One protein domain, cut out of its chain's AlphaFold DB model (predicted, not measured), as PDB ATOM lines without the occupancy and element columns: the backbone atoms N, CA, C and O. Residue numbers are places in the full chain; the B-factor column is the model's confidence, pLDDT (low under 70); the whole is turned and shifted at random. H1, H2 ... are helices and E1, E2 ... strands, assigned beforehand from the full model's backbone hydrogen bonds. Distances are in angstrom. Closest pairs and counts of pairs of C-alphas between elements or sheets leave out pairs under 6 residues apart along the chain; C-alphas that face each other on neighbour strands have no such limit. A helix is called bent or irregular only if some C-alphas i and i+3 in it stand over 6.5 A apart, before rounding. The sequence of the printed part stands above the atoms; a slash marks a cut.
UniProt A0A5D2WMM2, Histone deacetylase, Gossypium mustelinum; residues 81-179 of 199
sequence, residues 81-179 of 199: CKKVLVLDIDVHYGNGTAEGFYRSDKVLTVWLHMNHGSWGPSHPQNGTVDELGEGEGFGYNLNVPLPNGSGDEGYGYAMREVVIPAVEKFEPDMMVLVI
ATOM      1  N   CYS A  81      37.997  18.657  27.926       73.75
ATOM      2  CA  CYS A  81      37.566  17.878  26.762       73.75
ATOM      3  C   CYS A  81      38.743  17.713  25.796       73.75
ATOM      4  O   CYS A  81      39.392  18.701  25.450       73.75
ATOM      5  N   LYS A  82      39.034  16.482  25.360       84.19
ATOM      6  CA  LYS A  82      40.180  16.210  24.478       84.19
ATOM      7  C   LYS A  82      39.795  16.292  23.009       84.19
ATOM      8  O   LYS A  82      40.631  16.688  22.204       84.19
ATOM      9  N   LYS A  83      38.563  15.903  22.671       90.94
ATOM     10  CA  LYS A  83      38.024  15.935  21.309       90.94
ATOM     11  C   LYS A  83      36.636  16.563  21.287       90.94
ATOM     12  O   LYS A  83      35.741  16.099  21.991       90.94
ATOM     13  N   VAL A  84      36.449  17.591  20.465       92.62
ATOM     14  CA  VAL A  84      35.167  18.297  20.316       92.62
ATOM     15  C   VAL A  84      34.710  18.230  18.864       92.62
ATOM     16  O   VAL A  84      35.473  18.538  17.958       92.62
ATOM     17  N   LEU A  85      33.469  17.815  18.633       93.38
ATOM     18  CA  LEU A  85      32.815  17.954  17.334       93.38
ATOM     19  C   LEU A  85      32.076  19.289  17.297       93.38
ATOM     20  O   LEU A  85      31.302  19.573  18.210       93.38
ATOM     21  N   VAL A  86      32.245  20.052  16.224       92.75
ATOM     22  CA  VAL A  86      31.340  21.139  15.850       92.75
ATOM     23  C   VAL A  86      30.625  20.725  14.571       92.75
ATOM     24  O   VAL A  86      31.254  20.606  13.524       92.75
ATOM     25  N   LEU A  87      29.325  20.469  14.672       90.75
ATOM     26  CA  LEU A  87      28.459  20.194  13.530       90.75
ATOM     27  C   LEU A  87      27.619  21.436  13.264       90.75
ATOM     28  O   LEU A  87      26.930  21.908  14.167       90.75
ATOM     29  N   ASP A  88      27.666  21.940  12.042       85.81
ATOM     30  CA  ASP A  88      26.889  23.090  11.609       85.81
ATOM     31  C   ASP A  88      25.973  22.704  10.443       85.81
ATOM     32  O   ASP A  88      26.422  22.138   9.440       85.81
ATOM     33  N   ILE A  89      24.681  22.976  10.616       80.94
ATOM     34  CA  ILE A  89      23.624  22.748   9.620       80.94
ATOM     35  C   ILE A  89      23.020  24.058   9.089       80.94
ATOM     36  O   ILE A  89      22.005  24.031   8.381       80.94
ATOM     37  N   ASP A  90      23.607  25.198   9.459       76.00
ATOM     38  CA  ASP A  90      23.349  26.494   8.841       76.00
ATOM     39  C   ASP A  90      23.655  26.430   7.339       76.00
ATOM     40  O   ASP A  90      24.564  25.729   6.884       76.00
ATOM     41  N   VAL A  91      22.856  27.138   6.538       64.06
ATOM     42  CA  VAL A  91      22.991  27.088   5.076       64.06
ATOM     43  C   VAL A  91      24.300  27.721   4.596       64.06
ATOM     44  O   VAL A  91      24.732  27.475   3.462       64.06
ATOM     45  N   HIS A  92      24.927  28.524   5.454       68.69
ATOM     46  CA  HIS A  92      26.166  29.233   5.228       68.69
ATOM     47  C   HIS A  92      27.362  28.520   5.860       68.69
ATOM     48  O   HIS A  92      27.298  27.950   6.945       68.69
ATOM     49  N   TYR A  93      28.515  28.609   5.202       65.50
ATOM     50  CA  TYR A  93      29.756  28.093   5.760       65.50
ATOM     51  C   TYR A  93      30.231  28.937   6.960       65.50
ATOM     52  O   TYR A  93      30.541  30.124   6.810       65.50
ATOM     53  N   GLY A  94      30.354  28.311   8.138       62.28
ATOM     54  CA  GLY A  94      30.834  28.920   9.387       62.28
ATOM     55  C   GLY A  94      32.348  29.157   9.419       62.28
ATOM     56  O   GLY A  94      33.088  28.614  10.246       62.28
ATOM     57  N   ASN A  95      32.812  30.018   8.519       66.75
ATOM     58  CA  ASN A  95      34.215  30.320   8.250       66.75
ATOM     59  C   ASN A  95      35.067  30.663   9.486       66.75
ATOM     60  O   ASN A  95      36.206  30.209   9.575       66.75
ATOM     61  N   GLY A  96      34.537  31.428  10.448       69.00
ATOM     62  CA  GLY A  96      35.298  31.844  11.634       69.00
ATOM     63  C   GLY A  96      35.693  30.678  12.549       69.00
ATOM     64  O   GLY A  96      36.796  30.650  13.095       69.00
ATOM     65  N   THR A  97      34.819  29.681  12.682       71.19
ATOM     66  CA  THR A  97      35.096  28.481  13.481       71.19
ATOM     67  C   THR A  97      36.055  27.548  12.745       71.19
ATOM     68  O   THR A  97      36.977  27.018  13.365       71.19
ATOM     69  N   ALA A  98      35.883  27.386  11.430       73.38
ATOM     70  CA  ALA A  98      36.807  26.607  10.611       73.38
ATOM     71  C   ALA A  98      38.232  27.182  10.669       73.38
ATOM     72  O   ALA A  98      39.180  26.441  10.915       73.38
ATOM     73  N   GLU A  99      38.394  28.502  10.529       79.06
ATOM     74  CA  GLU A  99      39.699  29.172  10.611       79.06
ATOM     75  C   GLU A  99      40.354  28.996  11.990       79.06
ATOM     76  O   GLU A  99      41.546  28.697  12.083       79.06
ATOM     77  N   GLY A 100      39.564  29.103  13.063       83.25
ATOM     78  CA  GLY A 100      40.040  28.941  14.436       83.25
ATOM     79  C   GLY A 100      40.671  27.578  14.734       83.25
ATOM     80  O   GLY A 100      41.613  27.495  15.527       83.25
ATOM     81  N   PHE A 101      40.182  26.518  14.084       89.12
ATOM     82  CA  PHE A 101      40.598  25.135  14.339       89.12
ATOM     83  C   PHE A 101      41.269  24.445  13.151       89.12
ATOM     84  O   PHE A 101      41.638  23.280  13.267       89.12
ATOM     85  N   TYR A 102      41.529  25.160  12.053       90.31
ATOM     86  CA  TYR A 102      42.010  24.595  10.785       90.31
ATOM     87  C   TYR A 102      43.300  23.767  10.904       90.31
ATOM     88  O   TYR A 102      43.594  22.927  10.057       90.31
ATOM     89  N   ARG A 103      44.088  24.002  11.961       92.25
ATOM     90  CA  ARG A 103      45.355  23.310  12.235       92.25
ATOM     91  C   ARG A 103      45.315  22.367  13.440       92.25
ATOM     92  O   ARG A 103      46.375  21.912  13.857       92.25
ATOM     93  N   SER A 104      44.141  22.089  14.012       90.94
ATOM     94  CA  SER A 104      43.980  21.244  15.202       90.94
ATOM     95  C   SER A 104      43.331  19.900  14.876       90.94
ATOM     96  O   SER A 104      42.300  19.852  14.221       90.94
ATOM     97  N   ASP A 105      43.882  18.815  15.419       93.62
ATOM     98  CA  ASP A 105      43.277  17.474  15.402       93.62
ATOM     99  C   ASP A 105      42.327  17.226  16.594       93.62
ATOM    100  O   ASP A 105      41.787  16.133  16.767       93.62
ATOM    101  N   LYS A 106      42.160  18.223  17.474       92.69
ATOM    102  CA  LYS A 106      41.322  18.135  18.682       92.69
ATOM    103  C   LYS A 106      39.894  18.598  18.440       92.69
ATOM    104  O   LYS A 106      39.026  18.339  19.274       92.69
ATOM    105  N   VAL A 107      39.639  19.266  17.321       92.88
ATOM    106  CA  VAL A 107      38.305  19.725  16.944       92.88
ATOM    107  C   VAL A 107      38.010  19.249  15.534       92.88
ATOM    108  O   VAL A 107      38.741  19.594  14.617       92.88
ATOM    109  N   LEU A 108      36.948  18.461  15.378       94.69
ATOM    110  CA  LEU A 108      36.398  18.123  14.070       94.69
ATOM    111  C   LEU A 108      35.285  19.118  13.755       94.69
ATOM    112  O   LEU A 108      34.306  19.193  14.498       94.69
ATOM    113  N   THR A 109      35.416  19.854  12.660       93.94
ATOM    114  CA  THR A 109      34.375  20.740  12.136       93.94
ATOM    115  C   THR A 109      33.681  20.082  10.945       93.94
ATOM    116  O   THR A 109      34.342  19.575  10.039       93.94
ATOM    117  N   VAL A 110      32.348  20.058  10.944       93.56
ATOM    118  CA  VAL A 110      31.529  19.479   9.870       93.56
ATOM    119  C   VAL A 110      30.451  20.474   9.463       93.56
ATOM    120  O   VAL A 110      29.686  20.917  10.316       93.56
ATOM    121  N   TRP A 111      30.369  20.787   8.171       89.12
ATOM    122  CA  TRP A 111      29.507  21.846   7.637       89.12
ATOM    123  C   TRP A 111      28.573  21.291   6.564       89.12
ATOM    124  O   TRP A 111      29.052  20.771   5.556       89.12
ATOM    125  N   LEU A 112      27.257  21.418   6.741       89.50
ATOM    126  CA  LEU A 112      26.257  21.081   5.721       89.50
ATOM    127  C   LEU A 112      25.666  22.374   5.176       89.50
ATOM    128  O   LEU A 112      24.731  22.919   5.748       89.50
ATOM    129  N   HIS A 113      26.200  22.849   4.057       86.81
ATOM    130  CA  HIS A 113      25.913  24.193   3.560       86.81
ATOM    131  C   HIS A 113      25.613  24.178   2.062       86.81
ATOM    132  O   HIS A 113      25.952  23.231   1.349       86.81
ATOM    133  N   MET A 114      24.982  25.235   1.543       82.38
ATOM    134  CA  MET A 114      24.864  25.393   0.093       82.38
ATOM    135  C   MET A 114      26.207  25.790  -0.521       82.38
ATOM    136  O   MET A 114      27.062  26.405   0.123       82.38
ATOM    137  N   ASN A 115      26.380  25.497  -1.806       75.94
ATOM    138  CA  ASN A 115      27.516  26.033  -2.539       75.94
ATOM    139  C   ASN A 115      27.291  27.526  -2.832       75.94
ATOM    140  O   ASN A 115      26.561  27.877  -3.761       75.94
ATOM    141  N   HIS A 116      27.901  28.392  -2.023       70.25
ATOM    142  CA  HIS A 116      27.805  29.847  -2.163       70.25
ATOM    143  C   HIS A 116      29.106  30.508  -2.650       70.25
ATOM    144  O   HIS A 116      29.075  31.666  -3.064       70.25
ATOM    145  N   GLY A 117      30.236  29.784  -2.641       71.44
ATOM    146  CA  GLY A 117      31.563  30.318  -2.968       71.44
ATOM    147  C   GLY A 117      32.005  31.468  -2.051       71.44
ATOM    148  O   GLY A 117      31.353  31.786  -1.059       71.44
ATOM    149  N   SER A 118      33.115  32.127  -2.379       73.19
ATOM    150  CA  SER A 118      33.528  33.327  -1.642       73.19
ATOM    151  C   SER A 118      32.573  34.500  -1.900       73.19
ATOM    152  O   SER A 118      32.272  34.815  -3.053       73.19
ATOM    153  N   TRP A 119      32.152  35.207  -0.843       69.69
ATOM    154  CA  TRP A 119      31.284  36.392  -0.957       69.69
ATOM    155  C   TRP A 119      31.910  37.705  -0.473       69.69
ATOM    156  O   TRP A 119      31.213  38.660  -0.131       69.69
ATOM    157  N   GLY A 120      33.240  37.795  -0.478       70.69
ATOM    158  CA  GLY A 120      33.963  39.046  -0.245       70.69
ATOM    159  C   GLY A 120      35.156  38.893   0.698       70.69
ATOM    160  O   GLY A 120      35.469  37.785   1.128       70.69
ATOM    161  N   PRO A 121      35.832  40.002   1.051       68.06
ATOM    162  CA  PRO A 121      37.081  39.961   1.819       68.06
ATOM    163  C   PRO A 121      36.962  39.305   3.200       68.06
ATOM    164  O   PRO A 121      37.926  38.724   3.679       68.06
ATOM    165  N   SER A 122      35.787  39.387   3.831       63.78
ATOM    166  CA  SER A 122      35.506  38.751   5.127       63.78
ATOM    167  C   SER A 122      35.146  37.266   5.019       63.78
ATOM    168  O   SER A 122      35.053  36.596   6.040       63.78
ATOM    169  N   HIS A 123      34.940  36.754   3.801       62.75
ATOM    170  CA  HIS A 123      34.588  35.359   3.522       62.75
ATOM    171  C   HIS A 123      35.327  34.864   2.269       62.75
ATOM    172  O   HIS A 123      34.713  34.647   1.218       62.75
ATOM    173  N   PRO A 124      36.666  34.750   2.340       69.62
ATOM    174  CA  PRO A 124      37.490  34.309   1.217       69.62
ATOM    175  C   PRO A 124      37.375  32.805   0.934       69.62
ATOM    176  O   PRO A 124      37.768  32.367  -0.146       69.62
ATOM    177  N   GLN A 125      36.884  32.015   1.892       78.25
ATOM    178  CA  GLN A 125      36.765  30.566   1.758       78.25
ATOM    179  C   GLN A 125      35.700  30.195   0.729       78.25
ATOM    180  O   GLN A 125      34.671  30.863   0.602       78.25
ATOM    181  N   ASN A 126      35.948  29.110   0.001       79.50
ATOM    182  CA  ASN A 126      35.019  28.608  -1.001       79.50
ATOM    183  C   ASN A 126      34.105  27.517  -0.432       79.50
ATOM    184  O   ASN A 126      33.096  27.208  -1.065       79.50
ATOM    185  N   GLY A 127      34.448  26.937   0.728       83.19
ATOM    186  CA  GLY A 127      33.680  25.850   1.338       83.19
ATOM    187  C   GLY A 127      33.717  24.580   0.484       83.19
ATOM    188  O   GLY A 127      32.741  23.838   0.407       83.19
ATOM    189  N   THR A 128      34.809  24.347  -0.250       88.75
ATOM    190  CA  THR A 128      34.918  23.153  -1.097       88.75
ATOM    191  C   THR A 128      35.282  21.930  -0.270       88.75
ATOM    192  O   THR A 128      35.847  22.028   0.819       88.75
ATOM    193  N   VAL A 129      35.019  20.752  -0.834       91.69
ATOM    194  CA  VAL A 129      35.420  19.459  -0.256       91.69
ATOM    195  C   VAL A 129      36.939  19.304  -0.092       91.69
ATOM    196  O   VAL A 129      37.377  18.425   0.639       91.69
ATOM    197  N   ASP A 130      37.737  20.144  -0.759       91.88
ATOM    198  CA  ASP A 130      39.202  20.107  -0.708       91.88
ATOM    199  C   ASP A 130      39.785  20.960   0.437       91.88
ATOM    200  O   ASP A 130      40.971  20.857   0.754       91.88
ATOM    201  N   GLU A 131      38.969  21.796   1.086       91.06
ATOM    202  CA  GLU A 131      39.365  22.588   2.258       91.06
ATOM    203  C   GLU A 131      39.331  21.714   3.526       91.06
ATOM    204  O   GLU A 131      38.400  21.768   4.325       91.06
ATOM    205  N   LEU A 132      40.350  20.868   3.694       93.94
ATOM    206  CA  LEU A 132      40.366  19.782   4.687       93.94
ATOM    207  C   LEU A 132      41.076  20.109   6.010       93.94
ATOM    208  O   LEU A 132      41.228  19.228   6.858       93.94
ATOM    209  N   GLY A 133      41.544  21.340   6.195       93.50
ATOM    210  CA  GLY A 133      42.479  21.689   7.267       93.50
ATOM    211  C   GLY A 133      43.942  21.593   6.827       93.50
ATOM    212  O   GLY A 133      44.260  21.220   5.697       93.50
ATOM    213  N   GLU A 134      44.858  21.935   7.729       94.19
ATOM    214  CA  GLU A 134      46.296  22.015   7.469       94.19
ATOM    215  C   GLU A 134      47.134  21.486   8.636       94.19
ATOM    216  O   GLU A 134      46.779  21.619   9.805       94.19
ATOM    217  N   GLY A 135      48.319  20.945   8.344       96.12
ATOM    218  CA  GLY A 135      49.225  20.451   9.383       96.12
ATOM    219  C   GLY A 135      48.585  19.330  10.205       96.12
ATOM    220  O   GLY A 135      48.125  18.344   9.636       96.12
ATOM    221  N   GLU A 136      48.556  19.478  11.532       95.00
ATOM    222  CA  GLU A 136      47.918  18.495  12.423       95.00
ATOM    223  C   GLU A 136      46.397  18.428  12.221       95.00
ATOM    224  O   GLU A 136      45.817  17.359  12.365       95.00
ATOM    225  N   GLY A 137      45.762  19.532  11.812       95.06
ATOM    226  CA  GLY A 137      44.322  19.596  11.543       95.06
ATOM    227  C   GLY A 137      43.900  19.062  10.177       95.06
ATOM    228  O   GLY A 137      42.718  19.102   9.848       95.06
ATOM    229  N   PHE A 138      44.830  18.554   9.362       96.50
ATOM    230  CA  PHE A 138      44.472  17.980   8.068       96.50
ATOM    231  C   PHE A 138      43.549  16.760   8.239       96.50
ATOM    232  O   PHE A 138      43.897  15.785   8.906       96.50
ATOM    233  N   GLY A 139      42.381  16.811   7.597       95.56
ATOM    234  CA  GLY A 139      41.311  15.819   7.717       95.56
ATOM    235  C   GLY A 139      40.311  16.091   8.847       95.56
ATOM    236  O   GLY A 139      39.424  15.263   9.050       95.56
ATOM    237  N   TYR A 140      40.436  17.216   9.560       95.50
ATOM    238  CA  TYR A 140      39.549  17.610  10.663       95.50
ATOM    239  C   TYR A 140      38.663  18.826  10.341       95.50
ATOM    240  O   TYR A 140      37.917  19.274  11.207       95.50
ATOM    241  N   ASN A 141      38.675  19.307   9.092       94.81
ATOM    242  CA  ASN A 141      37.639  20.189   8.554       94.81
ATOM    243  C   ASN A 141      36.906  19.487   7.408       94.81
ATOM    244  O   ASN A 141      37.529  19.093   6.424       94.81
ATOM    245  N   LEU A 142      35.592  19.305   7.538       94.50
ATOM    246  CA  LEU A 142      34.775  18.566   6.584       94.50
ATOM    247  C   LEU A 142      33.651  19.441   6.034       94.50
ATOM    248  O   LEU A 142      32.639  19.674   6.695       94.50
ATOM    249  N   ASN A 143      33.814  19.876   4.790       93.31
ATOM    250  CA  ASN A 143      32.778  20.589   4.053       93.31
ATOM    251  C   ASN A 143      31.898  19.608   3.281       93.31
ATOM    252  O   ASN A 143      32.398  18.783   2.512       93.31
ATOM    253  N   VAL A 144      30.584  19.729   3.456       92.75
ATOM    254  CA  VAL A 144      29.568  18.944   2.753       92.75
ATOM    255  C   VAL A 144      28.678  19.905   1.956       92.75
ATOM    256  O   VAL A 144      27.573  20.234   2.390       92.75
ATOM    257  N   PRO A 145      29.150  20.390   0.790       90.69
ATOM    258  CA  PRO A 145      28.366  21.286  -0.045       90.69
ATOM    259  C   PRO A 145      27.172  20.534  -0.639       90.69
ATOM    260  O   PRO A 145      27.323  19.614  -1.448       90.69
ATOM    261  N   LEU A 146      25.972  20.946  -0.251       89.19
ATOM    262  CA  LEU A 146      24.715  20.384  -0.723       89.19
ATOM    263  C   LEU A 146      24.230  21.122  -1.979       89.19
ATOM    264  O   LEU A 146      24.313  22.355  -2.047       89.19
ATOM    265  N   PRO A 147      23.685  20.403  -2.980       87.69
ATOM    266  CA  PRO A 147      23.022  21.030  -4.117       87.69
ATOM    267  C   PRO A 147      21.905  21.977  -3.674       87.69
ATOM    268  O   PRO A 147      21.232  21.732  -2.671       87.69
ATOM    269  N   ASN A 148      21.661  23.028  -4.455       84.38
ATOM    270  CA  ASN A 148      20.522  23.914  -4.223       84.38
ATOM    271  C   ASN A 148      19.206  23.125  -4.309       84.38
ATOM    272  O   ASN A 148      19.026  22.305  -5.212       84.38
ATOM    273  N   GLY A 149      18.281  23.410  -3.396       82.38
ATOM    274  CA  GLY A 149      17.000  22.718  -3.269       82.38
ATOM    275  C   GLY A 149      17.071  21.396  -2.503       82.38
ATOM    276  O   GLY A 149      16.099  20.642  -2.530       82.38
ATOM    277  N   SER A 150      18.184  21.092  -1.825       88.44
ATOM    278  CA  SER A 150      18.242  19.934  -0.931       88.44
ATOM    279  C   SER A 150      17.277  20.147   0.237       88.44
ATOM    280  O   SER A 150      17.334  21.150   0.944       88.44
ATOM    281  N   GLY A 151      16.358  19.202   0.408       86.38
ATOM    282  CA  GLY A 151      15.465  19.125   1.562       86.38
ATOM    283  C   GLY A 151      15.857  17.983   2.491       86.38
ATOM    284  O   GLY A 151      16.986  17.492   2.443       86.38
ATOM    285  N   ASP A 152      14.901  17.525   3.288       90.56
ATOM    286  CA  ASP A 152      15.091  16.543   4.364       90.56
ATOM    287  C   ASP A 152      15.874  15.295   3.933       90.56
ATOM    288  O   ASP A 152      16.798  14.870   4.620       90.56
ATOM    289  N   GLU A 153      15.576  14.731   2.759       92.12
ATOM    290  CA  GLU A 153      16.287  13.548   2.253       92.12
ATOM    291  C   GLU A 153      17.752  13.831   1.898       92.12
ATOM    292  O   GLU A 153      18.612  12.977   2.112       92.12
ATOM    293  N   GLY A 154      18.057  15.025   1.382       90.56
ATOM    294  CA  GLY A 154      19.426  15.425   1.051       90.56
ATOM    295  C   GLY A 154      20.274  15.601   2.309       90.56
ATOM    296  O   GLY A 154      21.367  15.039   2.404       90.56
ATOM    297  N   TYR A 155      19.729  16.303   3.305       90.12
ATOM    298  CA  TYR A 155      20.358  16.445   4.620       90.12
ATOM    299  C   TYR A 155      20.479  15.091   5.325       90.12
ATOM    300  O   TYR A 155      21.556  14.732   5.793       90.12
ATOM    301  N   GLY A 156      19.416  14.285   5.330       92.62
ATOM    302  CA  GLY A 156      19.411  12.953   5.927       92.62
ATOM    303  C   GLY A 156      20.425  12.007   5.282       92.62
ATOM    304  O   GLY A 156      21.083  11.240   5.986       92.62
ATOM    305  N   TYR A 157      20.598  12.071   3.961       94.62
ATOM    306  CA  TYR A 157      21.633  11.317   3.257       94.62
ATOM    307  C   TYR A 157      23.037  11.776   3.666       94.62
ATOM    308  O   TYR A 157      23.855  10.944   4.050       94.62
ATOM    309  N   ALA A 158      23.308  13.085   3.662       93.69
ATOM    310  CA  ALA A 158      24.593  13.630   4.102       93.69
ATOM    311  C   ALA A 158      24.921  13.246   5.555       93.69
ATOM    312  O   ALA A 158      26.038  12.822   5.855       93.69
ATOM    313  N   MET A 159      23.929  13.307   6.444       93.75
ATOM    314  CA  MET A 159      24.070  12.874   7.831       93.75
ATOM    315  C   MET A 159      24.477  11.400   7.927       93.75
ATOM    316  O   MET A 159      25.436  11.077   8.623       93.75
ATOM    317  N   ARG A 160      23.781  10.506   7.214       96.19
ATOM    318  CA  ARG A 160      24.037   9.057   7.268       96.19
ATOM    319  C   ARG A 160      25.356   8.647   6.632       96.19
ATOM    320  O   ARG A 160      26.057   7.814   7.194       96.19
ATOM    321  N   GLU A 161      25.683   9.217   5.481       96.94
ATOM    322  CA  GLU A 161      26.796   8.737   4.657       96.94
ATOM    323  C   GLU A 161      28.112   9.468   4.936       96.94
ATOM    324  O   GLU A 161      29.180   8.957   4.606       96.94
ATOM    325  N   VAL A 162      28.056  10.661   5.536       94.75
ATOM    326  CA  VAL A 162      29.239  11.503   5.757       94.75
ATOM    327  C   VAL A 162      29.418  11.830   7.234       94.75
ATOM    328  O   VAL A 162      30.458  11.511   7.811       94.75
ATOM    329  N   VAL A 163      28.404  12.429   7.864       94.81
ATOM    330  CA  VAL A 163      28.538  12.961   9.230       94.81
ATOM    331  C   VAL A 163      28.685  11.841  10.251       94.81
ATOM    332  O   VAL A 163      29.655  11.836  11.003       94.81
ATOM    333  N   ILE A 164      27.765  10.874  10.271       95.81
ATOM    334  CA  ILE A 164      27.791   9.767  11.237       95.81
ATOM    335  C   ILE A 164      29.118   8.991  11.148       95.81
ATOM    336  O   ILE A 164      29.779   8.876  12.181       95.81
ATOM    337  N   PRO A 165      29.602   8.563   9.964       97.38
ATOM    338  CA  PRO A 165      30.904   7.905   9.852       97.38
ATOM    339  C   PRO A 165      32.082   8.763  10.334       97.38
ATOM    340  O   PRO A 165      33.009   8.246  10.962       97.38
ATOM    341  N   ALA A 166      32.067  10.074  10.063       95.62
ATOM    342  CA  ALA A 166      33.110  10.982  10.539       95.62
ATOM    343  C   ALA A 166      33.106  11.088  12.072       95.62
ATOM    344  O   ALA A 166      34.164  11.019  12.699       95.62
ATOM    345  N   VAL A 167      31.922  11.187  12.679       95.69
ATOM    346  CA  VAL A 167      31.738  11.236  14.133       95.69
ATOM    347  C   VAL A 167      32.161   9.929  14.798       95.69
ATOM    348  O   VAL A 167      32.883   9.967  15.792       95.69
ATOM    349  N   GLU A 168      31.770   8.783  14.243       96.31
ATOM    350  CA  GLU A 168      32.167   7.462  14.745       96.31
ATOM    351  C   GLU A 168      33.682   7.268  14.689       96.31
ATOM    352  O   GLU A 168      34.268   6.716  15.615       96.31
ATOM    353  N   LYS A 169      34.336   7.763  13.634       96.69
ATOM    354  CA  LYS A 169      35.795   7.711  13.511       96.69
ATOM    355  C   LYS A 169      36.499   8.687  14.457       96.69
ATOM    356  O   LYS A 169      37.589   8.389  14.941       96.69
ATOM    357  N   PHE A 170      35.919   9.865  14.671       96.50
ATOM    358  CA  PHE A 170      36.514  10.905  15.504       96.50
ATOM    359  C   PHE A 170      36.320  10.647  16.998       96.50
ATOM    360  O   PHE A 170      37.186  11.027  17.782       96.50
ATOM    361  N   GLU A 171      35.235   9.979  17.399       96.25
ATOM    362  CA  GLU A 171      34.865   9.676  18.789       96.25
ATOM    363  C   GLU A 171      34.974  10.917  19.707       96.25
ATOM    364  O   GLU A 171      35.846  10.961  20.584       96.25
ATOM    365  N   PRO A 172      34.163  11.971  19.483       94.25
ATOM    366  CA  PRO A 172      34.235  13.195  20.275       94.25
ATOM    367  C   PRO A 172      33.794  12.968  21.728       94.25
ATOM    368  O   PRO A 172      32.833  12.250  21.994       94.25
ATOM    369  N   ASP A 173      34.441  13.666  22.663       91.38
ATOM    370  CA  ASP A 173      34.019  13.725  24.069       91.38
ATOM    371  C   ASP A 173      32.815  14.670  24.257       91.38
ATOM    372  O   ASP A 173      32.053  14.554  25.217       91.38
ATOM    373  N   MET A 174      32.664  15.635  23.344       90.62
ATOM    374  CA  MET A 174      31.622  16.657  23.357       90.62
ATOM    375  C   MET A 174      31.216  17.026  21.931       90.62
ATOM    376  O   MET A 174      32.061  17.127  21.044       90.62
ATOM    377  N   MET A 175      29.926  17.279  21.729       89.88
ATOM    378  CA  MET A 175      29.386  17.785  20.469       89.88
ATOM    379  C   MET A 175      28.772  19.165  20.686       89.88
ATOM    380  O   MET A 175      28.010  19.374  21.631       89.88
ATOM    381  N   VAL A 176      29.093  20.087  19.789       89.69
ATOM    382  CA  VAL A 176      28.474  21.400  19.650       89.69
ATOM    383  C   VAL A 176      27.707  21.379  18.339       89.69
ATOM    384  O   VAL A 176      28.292  21.159  17.283       89.69
ATOM    385  N   LEU A 177      26.396  21.581  18.417       87.38
ATOM    386  CA  LEU A 177      25.535  21.668  17.249       87.38
ATOM    387  C   LEU A 177      25.162  23.133  17.025       87.38
ATOM    388  O   LEU A 177      24.539  23.755  17.889       87.38
ATOM    389  N   VAL A 178      25.558  23.672  15.880       84.31
ATOM    390  CA  VAL A 178      25.168  25.000  15.414       84.31
ATOM    391  C   VAL A 178      23.932  24.825  14.538       84.31
ATOM    392  O   VAL A 178      23.963  24.147  13.515       84.31
ATOM    393  N   ILE A 179      22.809  25.372  15.004       79.75
ATOM    394  CA  ILE A 179      21.498  25.219  14.363       79.75
ATOM    395  C   ILE A 179      21.095  26.565  13.767       79.75
ATOM    396  O   ILE A 179      20.322  27.323  14.366       79.75
TER     397      ILE A 179
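What this domain is: This is residues 81 to 179 of the 199 residues of the protein "Histone deacetylase" of Gossypium mustelinum (UniProt A0A5D2WMM2). A four-stranded parallel sheet, order E3 E2 E1 E4, is the middle of three layers, with long H2 covering one face and short H1 the other. The printed part has 99 residues, its named elements running E1 H1 E2 E3 H2 E4, mixed in class. It is compact, radius of gyration of the C-alphas 12.8 A, spanning 36 by 33 by 22 A.

How they stand to each other: E1, residues 84 to 88, H1, 95 to 101, and E2, 107 to 114, form a strand-helix-strand unit, parallel neighbour strands with a helix between, its crossover right-handed; N 86 and O 108 are 2.8 A apart. H1 is on the sheet, over E2, height 9.1 A; their closest C-alphas, Phe 101 and Val 107, are 6.4 A apart. E3, residues 141 to 146, H2, 152 to 170, and E4, 174 to 178, form a split right-handed unit, with E2 and E1 between its strands; N 142 and O 109 are 2.8 A apart, N 85 and O 174 2.9 A. H2 is on the opposite face, height 9.1 A; its C-alpha 163 is 7.2 A from C-alpha 110 of E2, their closest pair. O i to N i+4 pairs are within hydrogen-bond range throughout H1, 13 of 15 in H2.

Where its parts are: E1 begins at C-alpha 84 (35.167, 18.297, 20.316). E2 is 22.3 A long, H2 24.8 A; H2 is only just irregular, C-alphas 161 and 164 being 6.7 A apart. E4 ends at C-alpha 178 (25.168, 25.000, 15.414).

The domain as a whole: The printed part has no cut. The link E2 to E3 is long, 26 residues. Residues 91 to 96, 119 and 121 to 124 have pLDDT under 70.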